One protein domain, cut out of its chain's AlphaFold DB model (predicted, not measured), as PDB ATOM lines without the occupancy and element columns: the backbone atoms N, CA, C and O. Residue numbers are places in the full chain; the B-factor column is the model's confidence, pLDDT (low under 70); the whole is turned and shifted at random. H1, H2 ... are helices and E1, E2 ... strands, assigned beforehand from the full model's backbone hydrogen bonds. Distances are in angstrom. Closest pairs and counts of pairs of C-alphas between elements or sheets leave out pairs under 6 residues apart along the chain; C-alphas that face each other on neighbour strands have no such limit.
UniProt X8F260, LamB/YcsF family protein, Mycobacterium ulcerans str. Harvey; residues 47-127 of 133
ATOM      1  N   PHE A  47     -40.856 -20.775  24.266       97.12
ATOM      2  CA  PHE A  47     -39.928 -20.788  23.132       97.12
ATOM      3  C   PHE A  47     -38.633 -21.482  23.546       97.12
ATOM      4  O   PHE A  47     -37.884 -20.976  24.383       97.12
ATOM      5  N   ALA A  48     -38.359 -22.659  22.987       97.04
ATOM      6  CA  ALA A  48     -37.212 -23.461  23.415       97.04
ATOM      7  C   ALA A  48     -35.873 -22.869  22.948       97.04
ATOM      8  O   ALA A  48     -34.872 -22.952  23.656       97.04
ATOM      9  N   ASP A  49     -35.869 -22.247  21.774       97.21
ATOM     10  CA  ASP A  49     -34.694 -21.755  21.051       97.21
ATOM     11  C   ASP A  49     -34.436 -20.251  21.237       97.21
ATOM     12  O   ASP A  49     -33.561 -19.669  20.590       97.21
ATOM     13  N   ARG A  50     -35.185 -19.596  22.132       97.40
ATOM     14  CA  ARG A  50     -35.064 -18.162  22.406       97.40
ATOM     15  C   ARG A  50     -34.649 -17.892  23.839       97.40
ATOM     16  O   ARG A  50     -35.108 -18.532  24.784       97.40
ATOM     17  N   ALA A  51     -33.791 -16.891  23.994       97.77
ATOM     18  CA  ALA A  51     -33.415 -16.390  25.301       97.77
ATOM     19  C   ALA A  51     -34.517 -15.494  25.887       97.77
ATOM     20  O   ALA A  51     -35.191 -14.757  25.165       97.77
ATOM     21  N   TYR A  52     -34.669 -15.557  27.208       97.57
ATOM     22  CA  TYR A  52     -35.660 -14.802  27.970       97.57
ATOM     23  C   TYR A  52     -34.975 -13.714  28.788       97.57
ATOM     24  O   TYR A  52     -33.854 -13.892  29.266       97.57
ATOM     25  N   ARG A  53     -35.670 -12.601  28.976       96.84
ATOM     26  CA  ARG A  53     -35.375 -11.575  29.973       96.84
ATOM     27  C   ARG A  53     -36.062 -11.935  31.292       96.84
ATOM     28  O   ARG A  53     -36.958 -12.777  31.323       96.84
ATOM     29  N   SER A  54     -35.654 -11.290  32.380       96.83
ATOM     30  CA  SER A  54     -36.219 -11.504  33.721       96.83
ATOM     31  C   SER A  54     -37.700 -11.126  33.845       96.83
ATOM     32  O   SER A  54     -38.371 -11.609  34.751       96.83
ATOM     33  N   ASP A  55     -38.233 -10.330  32.915       93.73
ATOM     34  CA  ASP A  55     -39.661 -10.004  32.803       93.73
ATOM     35  C   ASP A  55     -40.473 -11.052  32.007       93.73
ATOM     36  O   ASP A  55     -41.669 -10.871  31.785       93.73
ATOM     37  N   GLY A  56     -39.835 -12.138  31.558       93.40
ATOM     38  CA  GLY A  56     -40.456 -13.188  30.747       93.40
ATOM     39  C   GLY A  56     -40.563 -12.874  29.259       93.40
ATOM     40  O   GLY A  56     -40.973 -13.742  28.487       93.40
ATOM     41  N   GLN A  57     -40.140 -11.686  28.826       93.78
ATOM     42  CA  GLN A  57     -40.101 -11.345  27.412       93.78
ATOM     43  C   GLN A  57     -38.898 -11.978  26.723       93.78
ATOM     44  O   GLN A  57     -37.850 -12.215  27.323       93.78
ATOM     45  N   LEU A  58     -39.024 -12.227  25.423       95.63
ATOM     46  CA  LEU A  58     -37.906 -12.726  24.635       95.63
ATOM     47  C   LEU A  58     -36.869 -11.621  24.412       95.63
ATOM     48  O   LEU A  58     -37.212 -10.486  24.073       95.63
ATOM     49  N   VAL A  59     -35.592 -11.978  24.529       97.38
ATOM     50  CA  VAL A  59     -34.472 -11.108  24.152       97.38
ATOM     51  C   VAL A  59     -34.562 -10.800  22.658       97.38
ATOM     52  O   VAL A  59     -34.872 -11.686  21.850       97.38
ATOM     53  N   SER A  60     -34.312  -9.548  22.270       96.27
ATOM     54  CA  SER A  60     -34.383  -9.131  20.869       96.27
ATOM     55  C   SER A  60     -33.410  -9.937  20.016       96.27
ATOM     56  O   SER A  60     -32.246 -10.062  20.368       96.27
ATOM     57  N   ARG A  61     -33.837 -10.405  18.838       95.25
ATOM     58  CA  ARG A  61     -32.963 -11.140  17.899       95.25
ATOM     59  C   ARG A  61     -31.724 -10.351  17.450       95.25
ATOM     60  O   ARG A  61     -30.791 -10.941  16.926       95.25
ATOM     61  N   ARG A  62     -31.730  -9.025  17.621       96.24
ATOM     62  CA  ARG A  62     -30.584  -8.153  17.315       96.24
ATOM     63  C   ARG A  62     -29.491  -8.208  18.384       96.24
ATOM     64  O   ARG A  62     -28.396  -7.715  18.144       96.24
ATOM     65  N   GLU A  63     -29.796  -8.749  19.559       97.21
ATOM     66  CA  GLU A  63     -28.861  -8.867  20.670       97.21
ATOM     67  C   GLU A  63     -28.115 -10.205  20.611       97.21
ATOM     68  O   GLU A  63     -28.647 -11.235  20.187       97.21
ATOM     69  N   HIS A  64     -26.861 -10.197  21.061       94.77
ATOM     70  CA  HIS A  64     -26.049 -11.405  21.134       94.77
ATOM     71  C   HIS A  64     -26.666 -12.427  22.102       94.77
ATOM     72  O   HIS A  64     -27.098 -12.077  23.199       94.77
ATOM     73  N   GLY A  65     -26.681 -13.704  21.710       94.90
ATOM     74  CA  GLY A  65     -27.228 -14.792  22.529       94.90
ATOM     75  C   GLY A  65     -28.759 -14.870  22.566       94.90
ATOM     76  O   GLY A  65     -29.302 -15.697  23.290       94.90
ATOM     77  N   ALA A  66     -29.473 -14.050  21.784       96.95
ATOM     78  CA  ALA A  66     -30.938 -14.057  21.742       96.95
ATOM     79  C   ALA A  66     -31.551 -15.322  21.116       96.95
ATOM     80  O   ALA A  66     -32.700 -15.673  21.415       96.95
ATOM     81  N   VAL A  67     -30.797 -15.965  20.222       96.62
ATOM     82  CA  VAL A  67     -31.149 -17.213  19.539       96.62
ATOM     83  C   VAL A  67     -30.154 -18.278  19.977       96.62
ATOM     84  O   VAL A  67     -28.942 -18.073  19.900       96.62
ATOM     85  N   LEU A  68     -30.675 -19.395  20.469       96.31
ATOM     86  CA  LEU A  68     -29.887 -20.530  20.934       96.31
ATOM     87  C   LEU A  68     -29.651 -21.489  19.760       96.31
ATOM     88  O   LEU A  68     -30.541 -21.675  18.935       96.31
ATOM     89  N   ALA A  69     -28.474 -22.114  19.692       94.22
ATOM     90  CA  ALA A  69     -28.101 -22.990  18.571       94.22
ATOM     91  C   ALA A  69     -27.830 -24.452  18.971       94.22
ATOM     92  O   ALA A  69     -27.922 -25.346  18.134       94.22
ATOM     93  N   ASP A  70     -27.493 -24.716  20.235       96.33
ATOM     94  CA  ASP A  70     -27.199 -26.073  20.704       96.33
ATOM     95  C   ASP A  70     -28.500 -26.862  20.916       96.33
ATOM     96  O   ASP A  70     -29.234 -26.642  21.882       96.33
ATOM     97  N   ALA A  71     -28.773 -27.804  20.011       97.80
ATOM     98  CA  ALA A  71     -29.977 -28.628  20.040       97.80
ATOM     99  C   ALA A  71     -30.125 -29.456  21.329       97.80
ATOM    100  O   ALA A  71     -31.244 -29.607  21.820       97.80
ATOM    101  N   ALA A  72     -29.031 -29.959  21.910       98.01
ATOM    102  CA  ALA A  72     -29.086 -30.746  23.140       98.01
ATOM    103  C   ALA A  72     -29.405 -29.854  24.348       98.01
ATOM    104  O   ALA A  72     -30.258 -30.201  25.171       98.01
ATOM    105  N   ALA A  73     -28.782 -28.673  24.421       97.56
ATOM    106  CA  ALA A  73     -29.083 -27.689  25.458       97.56
ATOM    107  C   ALA A  73     -30.533 -27.182  25.359       97.56
ATOM    108  O   ALA A  73     -31.224 -27.081  26.376       97.56
ATOM    109  N   ILE A  74     -31.023 -26.919  24.143       98.33
ATOM    110  CA  ILE A  74     -32.407 -26.496  23.886       98.33
ATOM    111  C   ILE A  74     -33.407 -27.598  24.266       98.33
ATOM    112  O   ILE A  74     -34.402 -27.322  24.936       98.33
ATOM    113  N   ALA A  75     -33.134 -28.854  23.908       98.47
ATOM    114  CA  ALA A  75     -33.980 -29.986  24.275       98.47
ATOM    115  C   ALA A  75     -34.057 -30.187  25.796       98.47
ATOM    116  O   ALA A  75     -35.138 -30.402  26.349       98.47
ATOM    117  N   GLN A  76     -32.926 -30.063  26.497       98.15
ATOM    118  CA  GLN A  76     -32.903 -30.138  27.956       98.15
ATOM    119  C   GLN A  76     -33.660 -28.964  28.593       98.15
ATOM    120  O   GLN A  76     -34.420 -29.172  29.540       98.15
ATOM    121  N   ARG A  77     -33.517 -27.750  28.043       97.73
ATOM    122  CA  ARG A  77     -34.282 -26.565  28.456       97.73
ATOM    123  C   ARG A  77     -35.786 -26.792  28.302       97.73
ATOM    124  O   ARG A  77     -36.526 -26.476  29.228       97.73
ATOM    125  N   ALA A  78     -36.238 -27.377  27.191       98.34
ATOM    126  CA  ALA A  78     -37.648 -27.695  26.960       98.34
ATOM    127  C   ALA A  78     -38.222 -28.634  28.033       98.34
ATOM    128  O   ALA A  78     -39.256 -28.326  28.622       98.34
ATOM    129  N   VAL A  79     -37.523 -29.726  28.362       98.19
ATOM    130  CA  VAL A  79     -37.953 -30.630  29.445       98.19
ATOM    131  C   VAL A  79     -37.967 -29.928  30.800       98.19
ATOM    132  O   VAL A  79     -38.917 -30.096  31.561       98.19
ATOM    133  N   SER A  80     -36.956 -29.111  31.104       97.75
ATOM    134  CA  SER A  80     -36.932 -28.329  32.343       97.75
ATOM    135  C   SER A  80     -38.105 -27.352  32.435       97.75
ATOM    136  O   SER A  80     -38.690 -27.229  33.510       97.75
ATOM    137  N   MET A  81     -38.490 -26.709  31.327       98.02
ATOM    138  CA  MET A  81     -39.672 -25.846  31.278       98.02
ATOM    139  C   MET A  81     -40.937 -26.635  31.619       98.02
ATOM    140  O   MET A  81     -41.644 -26.239  32.540       98.02
ATOM    141  N   VAL A  82     -41.181 -27.776  30.963       97.80
ATOM    142  CA  VAL A  82     -42.360 -28.625  31.233       97.80
ATOM    143  C   VAL A  82     -42.400 -29.114  32.678       97.80
ATOM    144  O   VAL A  82     -43.441 -29.036  33.322       97.80
ATOM    145  N   ALA A  83     -41.269 -29.575  33.213       97.36
ATOM    146  CA  ALA A  83     -41.215 -30.147  34.556       97.36
ATOM    147  C   ALA A  83     -41.353 -29.104  35.679       97.36
ATOM    148  O   ALA A  83     -41.866 -29.422  36.749       97.36
ATOM    149  N   SER A  84     -40.857 -27.880  35.470       97.49
ATOM    150  CA  SER A  84     -40.767 -26.869  36.534       97.49
ATOM    151  C   SER A  84     -41.738 -25.699  36.393       97.49
ATOM    152  O   SER A  84     -41.915 -24.955  37.360       97.49
ATOM    153  N   GLY A  85     -42.326 -25.494  35.210       97.09
ATOM    154  CA  GLY A  85     -43.081 -24.280  34.892       97.09
ATOM    155  C   GLY A  85     -42.219 -23.015  34.949       97.09
ATOM    156  O   GLY A  85     -42.715 -21.940  35.284       97.09
ATOM    157  N   LYS A  86     -40.905 -23.136  34.716       98.01
ATOM    158  CA  LYS A  86     -39.941 -22.033  34.802       98.01
ATOM    159  C   LYS A  86     -38.932 -22.071  33.665       98.01
ATOM    160  O   LYS A  86     -38.592 -23.131  33.144       98.01
ATOM    161  N   VAL A  87     -38.402 -20.901  33.335       97.51
ATOM    162  CA  VAL A  87     -37.320 -20.729  32.371       97.51
ATOM    163  C   VAL A  87     -36.227 -19.831  32.944       97.51
ATOM    164  O   VAL A  87     -36.505 -18.809  33.566       97.51
ATOM    165  N   THR A  88     -34.964 -20.198  32.726       97.88
ATOM    166  CA  THR A  88     -33.822 -19.355  33.106       97.88
ATOM    167  C   THR A  88     -33.647 -18.224  32.090       97.88
ATOM    168  O   THR A  88     -33.438 -18.476  30.890       97.88
ATOM    169  N   ALA A  89     -33.730 -16.985  32.571       97.77
ATOM    170  CA  ALA A  89     -33.422 -15.774  31.820       97.77
ATOM    171  C   ALA A  89     -31.906 -15.594  31.615       97.77
ATOM    172  O   ALA A  89     -31.092 -16.263  32.251       97.77
ATOM    173  N   VAL A  90     -31.518 -14.670  30.734       97.07
ATOM    174  CA  VAL A  90     -30.104 -14.379  30.419       97.07
ATOM    175  C   VAL A  90     -29.285 -13.872  31.606       97.07
ATOM    176  O   VAL A  90     -28.069 -14.022  31.604       97.07
ATOM    177  N   ASP A  91     -29.934 -13.304  32.623       96.67
ATOM    178  CA  ASP A  91     -29.305 -12.840  33.867       96.67
ATOM    179  C   ASP A  91     -29.298 -13.911  34.979       96.67
ATOM    180  O   ASP A  91     -28.857 -13.646  36.094       96.67
ATOM    181  N   GLY A  92     -29.780 -15.127  34.689       97.37
ATOM    182  CA  GLY A  92     -29.882 -16.233  35.644       97.37
ATOM    183  C   GLY A  92     -31.197 -16.282  36.432       97.37
ATOM    184  O   GLY A  92     -31.447 -17.272  37.127       97.37
ATOM    185  N   THR A  93     -32.069 -15.275  36.301       98.20
ATOM    186  CA  THR A  93     -33.380 -15.245  36.969       98.20
ATOM    187  C   THR A  93     -34.240 -16.437  36.545       98.20
ATOM    188  O   THR A  93     -34.348 -16.753  35.360       98.20
ATOM    189  N   GLN A  94     -34.884 -17.090  37.515       98.18
ATOM    190  CA  GLN A  94     -35.877 -18.137  37.264       98.18
ATOM    191  C   GLN A  94     -37.245 -17.500  37.029       98.18
ATOM    192  O   GLN A  94     -37.902 -17.073  37.979       98.18
ATOM    193  N   VAL A  95     -37.675 -17.440  35.771       97.15
ATOM    194  CA  VAL A  95     -38.927 -16.795  35.375       97.15
ATOM    195  C   VAL A  95     -40.051 -17.832  35.322       97.15
ATOM    196  O   VAL A  95     -39.932 -18.794  34.559       97.15
ATOM    197  N   PRO A  96     -41.136 -17.677  36.105       96.78
ATOM    198  CA  PRO A  96     -42.326 -18.512  35.970       96.78
ATOM    199  C   PRO A  96     -42.946 -18.354  34.583       96.78
ATOM    200  O   PRO A  96     -43.101 -17.235  34.094       96.78
ATOM    201  N   ILE A  97     -43.332 -19.466  33.967       94.65
ATOM    202  CA  ILE A  97     -44.010 -19.486  32.673       94.65
ATOM    203  C   ILE A  97     -45.239 -20.386  32.733       94.65
ATOM    204  O   ILE A  97     -45.241 -21.439  33.365       94.65
ATOM    205  N   THR A  98     -46.292 -19.956  32.048       92.88
ATOM    206  CA  THR A  98     -47.461 -20.783  31.747       92.88
ATOM    207  C   THR A  98     -47.390 -21.134  30.274       92.88
ATOM    208  O   THR A  98     -47.278 -20.228  29.449       92.88
ATOM    209  N   MET A  99     -47.435 -22.423  29.952       95.38
ATOM    210  CA  MET A  99     -47.381 -22.903  28.579       95.38
ATOM    211  C   MET A  99     -48.188 -24.189  28.406       95.38
ATOM    212  O   MET A  99     -48.229 -25.042  29.289       95.38
ATOM    213  N   GLU A 100     -48.788 -24.319  27.233       96.46
ATOM    214  CA  GLU A 100     -49.401 -25.538  26.701       96.46
ATOM    215  C   GLU A 100     -48.665 -26.026  25.445       96.46
ATOM    216  O   GLU A 100     -48.831 -27.173  25.033       96.46
ATOM    217  N   SER A 101     -47.829 -25.177  24.839       97.48
ATOM    218  CA  SER A 101     -47.013 -25.520  23.679       97.48
ATOM    219  C   SER A 101     -45.566 -25.044  23.833       97.48
ATOM    220  O   SER A 101     -45.246 -24.149  24.623       97.48
ATOM    221  N   ILE A 102     -44.677 -25.668  23.060       97.51
ATOM    222  CA  ILE A 102     -43.273 -25.279  22.943       97.51
ATOM    223  C   ILE A 102     -42.969 -25.010  21.472       97.51
ATOM    224  O   ILE A 102     -43.052 -25.908  20.635       97.51
ATOM    225  N   CYS A 103     -42.592 -23.774  21.177       96.85
ATOM    226  CA  CYS A 103     -42.232 -23.291  19.859       96.85
ATOM    227  C   CYS A 103     -40.728 -23.468  19.593       96.85
ATOM    228  O   CYS A 103     -39.881 -23.217  20.460       96.85
ATOM    229  N   VAL A 104     -40.417 -23.887  18.365       97.02
ATOM    230  CA  VAL A 104     -39.078 -23.928  17.763       97.02
ATOM    231  C   VAL A 104     -39.183 -23.208  16.424       97.02
ATOM    232  O   VAL A 104     -40.048 -23.541  15.613       97.02
ATOM    233  N   HIS A 105     -38.327 -22.221  16.177       95.65
ATOM    234  CA  HIS A 105     -38.408 -21.422  14.965       95.65
ATOM    235  C   HIS A 105     -37.721 -22.124  13.788       95.65
ATOM    236  O   HIS A 105     -36.585 -22.585  13.881       95.65
ATOM    237  N   GLY A 106     -38.403 -22.155  12.641       94.49
ATOM    238  CA  GLY A 106     -37.903 -22.776  11.409       94.49
ATOM    239  C   GLY A 106     -36.857 -21.961  10.640       94.49
ATOM    240  O   GLY A 106     -36.313 -22.455   9.660       94.49
ATOM    241  N   ASP A 107     -36.586 -20.718  11.046       91.72
ATOM    242  CA  ASP A 107     -35.726 -19.775  10.318       91.72
ATOM    243  C   ASP A 107     -34.251 -19.804  10.751       91.72
ATOM    244  O   ASP A 107     -33.432 -19.066  10.203       91.72
ATOM    245  N   SER A 108     -33.898 -20.655  11.719       87.25
ATOM    246  CA  SER A 108     -32.525 -20.806  12.209       87.25
ATOM    247  C   SER A 108     -31.832 -22.029  11.594       87.25
ATOM    248  O   SER A 108     -32.466 -23.078  11.427       87.25
ATOM    249  N   PRO A 109     -30.520 -21.957  11.289       89.40
ATOM    250  CA  PRO A 109     -29.744 -23.140  10.937       89.40
ATOM    251  C   PRO A 109     -29.917 -24.232  11.997       89.40
ATOM    252  O   PRO A 109     -29.821 -23.970  13.191       89.40
ATOM    253  N   GLY A 110     -30.202 -25.455  11.556       93.42
ATOM    254  CA  GLY A 110     -30.423 -26.585  12.456       93.42
ATOM    255  C   GLY A 110     -31.796 -26.642  13.131       93.42
ATOM    256  O   GLY A 110     -32.001 -27.508  13.978       93.42
ATOM    257  N   ALA A 111     -32.771 -25.819  12.722       95.94
ATOM    258  CA  ALA A 111     -34.143 -25.871  13.241       95.94
ATOM    259  C   ALA A 111     -34.744 -27.290  13.257       95.94
ATOM    260  O   ALA A 111     -35.357 -27.691  14.244       95.94
ATOM    261  N   MET A 112     -34.509 -28.088  12.208       96.78
ATOM    262  CA  MET A 112     -34.944 -29.491  12.159       96.78
ATOM    263  C   MET A 112     -34.286 -30.351  13.244       96.78
ATOM    264  O   MET A 112     -34.956 -31.164  13.871       96.78
ATOM    265  N   GLN A 113     -32.987 -30.169  13.491       97.98
ATOM    266  CA  GLN A 113     -32.269 -30.906  14.535       97.98
ATOM    267  C   GLN A 113     -32.764 -30.500  15.926       97.98
ATOM    268  O   GLN A 113     -32.963 -31.366  16.774       97.98
ATOM    269  N   ILE A 114     -33.032 -29.207  16.138       98.20
ATOM    270  CA  ILE A 114     -33.618 -28.689  17.379       98.20
ATOM    271  C   ILE A 114     -35.015 -29.280  17.597       98.20
ATOM    272  O   ILE A 114     -35.287 -29.824  18.665       98.20
ATOM    273  N   ALA A 115     -35.893 -29.225  16.592       97.94
ATOM    274  CA  ALA A 115     -37.258 -29.740  16.692       97.94
ATOM    275  C   ALA A 115     -37.290 -31.249  16.992       97.94
ATOM    276  O   ALA A 115     -38.054 -31.688  17.854       97.94
ATOM    277  N   THR A 116     -36.435 -32.035  16.329       98.24
ATOM    278  CA  THR A 116     -36.280 -33.472  16.603       98.24
ATOM    279  C   THR A 116     -35.775 -33.709  18.024       98.24
ATOM    280  O   THR A 116     -36.417 -34.434  18.779       98.24
ATOM    281  N   ALA A 117     -34.697 -33.036  18.439       98.39
ATOM    282  CA  ALA A 117     -34.132 -33.203  19.777       98.39
ATOM    283  C   ALA A 117     -35.133 -32.841  20.887       98.39
ATOM    284  O   ALA A 117     -35.237 -33.559  21.882       98.39
ATOM    285  N   VAL A 118     -35.907 -31.762  20.715       98.44
ATOM    286  CA  VAL A 118     -36.961 -31.357  21.658       98.44
ATOM    287  C   VAL A 118     -38.050 -32.430  21.756       98.44
ATOM    288  O   VAL A 118     -38.385 -32.843  22.867       98.44
ATOM    289  N   ARG A 119     -38.577 -32.918  20.622       98.41
ATOM    290  CA  ARG A 119     -39.599 -33.981  20.599       98.41
ATOM    291  C   ARG A 119     -39.105 -35.260  21.271       98.41
ATOM    292  O   ARG A 119     -39.814 -35.816  22.115       98.41
ATOM    293  N   ASP A 120     -37.910 -35.713  20.909       98.50
ATOM    294  CA  ASP A 120     -37.342 -36.961  21.416       98.50
ATOM    295  C   ASP A 120     -37.115 -36.868  22.922       98.50
ATOM    296  O   ASP A 120     -37.479 -37.771  23.675       98.50
ATOM    297  N   ARG A 121     -36.578 -35.736  23.393       98.48
ATOM    298  CA  ARG A 121     -36.288 -35.532  24.811       98.48
ATOM    299  C   ARG A 121     -37.556 -35.402  25.656       98.48
ATOM    300  O   ARG A 121     -37.581 -35.949  26.757       98.48
ATOM    301  N   LEU A 122     -38.601 -34.738  25.151       98.43
ATOM    302  CA  LEU A 122     -39.913 -34.665  25.809       98.43
ATOM    303  C   LEU A 122     -40.561 -36.048  25.923       98.43
ATOM    304  O   LEU A 122     -40.975 -36.428  27.020       98.43
ATOM    305  N   THR A 123     -40.578 -36.811  24.827       98.30
ATOM    306  CA  THR A 123     -41.114 -38.182  24.792       98.30
ATOM    307  C   THR A 123     -40.342 -39.101  25.740       98.30
ATOM    308  O   THR A 123     -40.941 -39.810  26.543       98.30
ATOM    309  N   ALA A 124     -39.006 -39.043  25.722       98.32
ATOM    310  CA  ALA A 124     -38.154 -39.827  26.618       98.32
ATOM    311  C   ALA A 124     -38.335 -39.460  28.101       98.32
ATOM    312  O   ALA A 124     -38.092 -40.288  28.974       98.32
ATOM    313  N   ALA A 125     -38.763 -38.230  28.397       97.98
ATOM    314  CA  ALA A 125     -39.138 -37.794  29.740       97.98
ATOM    315  C   ALA A 125     -40.587 -38.168  30.126       97.98
ATOM    316  O   ALA A 125     -41.050 -37.759  31.187       97.98
ATOM    317  N   GLY A 126     -41.298 -38.933  29.287       97.80
ATOM    318  CA  GLY A 126     -42.656 -39.416  29.549       97.80
ATOM    319  C   GLY A 126     -43.771 -38.435  29.179       97.80
ATOM    320  O   GLY A 126     -44.909 -38.644  29.587       97.80
ATOM    321  N   ASN A 127     -43.471 -37.371  28.427       97.52
ATOM    322  CA  ASN A 127     -44.483 -36.405  28.000       97.52
ATOM    323  C   ASN A 127     -45.159 -36.864  26.707       97.52
ATOM    324  O   ASN A 127     -44.491 -37.231  25.740       97.52
TER     325      ASN A 127
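This is residues 47 to 127 of the 133 residues of the protein "LamB/YcsF family protein" of Mycobacterium ulcerans str. Harvey (UniProt X8F260). A small hairpin of two short strands, E1 and E2, sits by the later half of H1, and H2 packs on H1 at a steep tilt; loops make much of the body on the side of H1 away from H2. There the long stretch of residues 47 to 70, with no named element, starts near the middle and winds outward before it reaches H1. The 81 printed residues hold two named helices and three named strands in the order H1, E1, E2, E3, H2, with the sheet E1 - E2 antiparallel. The class is mixed, helices and strands, with under half of the residues in named elements. The whole is compact, with a radius of gyration of the C-alphas of 11.9 A, and spans 30 by 28 by 18 A.

E1 is residues 86 to 88, 6.9 A from first to last C-alpha, and begins with C-alpha 86 at (-39.941, -22.033, 34.802). E2 is residues 94 to 96, 6.6 A long. H1, residues 71 to 84, begins with C-alpha 71 at (-29.977, -28.628, 20.040) and is 19.8 A long. E3 is residues 101 to 103, 6.5 A long. H2, residues 111 to 124, is 19.7 A long and ends with C-alpha 124 at (-38.154, -39.827, 26.618).

E1 and E2 are antiparallel neighbours and form a hairpin, with 148 degrees between their directions. N 87 and O 95 are 2.9 A apart and N 95 and O 87 are 2.8 A apart, both within hydrogen-bond range. The closest C-alphas of H1 and E1, those of Met 81 and Val 87, are 5.7 A apart. H1 and E2 are apart. H1 and H2 touch, with 21 pairs of C-alphas within 8 A; the closest are those of Ala 75 and Val 118, at 4.2 A. They run the same way at a steep tilt of 43 degrees. E3 pairs with no named strand; its closest C-alpha to H1 is that of Ile 102, 7.3 A from that of Ala 78. E3 and H2 are near each other, with 5 pairs of C-alphas within 10 A. H2 is apart from E1 and from E2. In H1 and H2 every O i to N i+4 pair is within hydrogen-bond range.

The two C-alphas farthest apart are those of Arg 62 and Gly 126, at 35.7 A. The printed part has no cut. The links H1 to E1, E1 to E2 and E2 to E3 are tight, E3 to H2 is short, and no link between named elements is long. The mean pLDDT of the printed part is 96.7, and no printed residue is under 70.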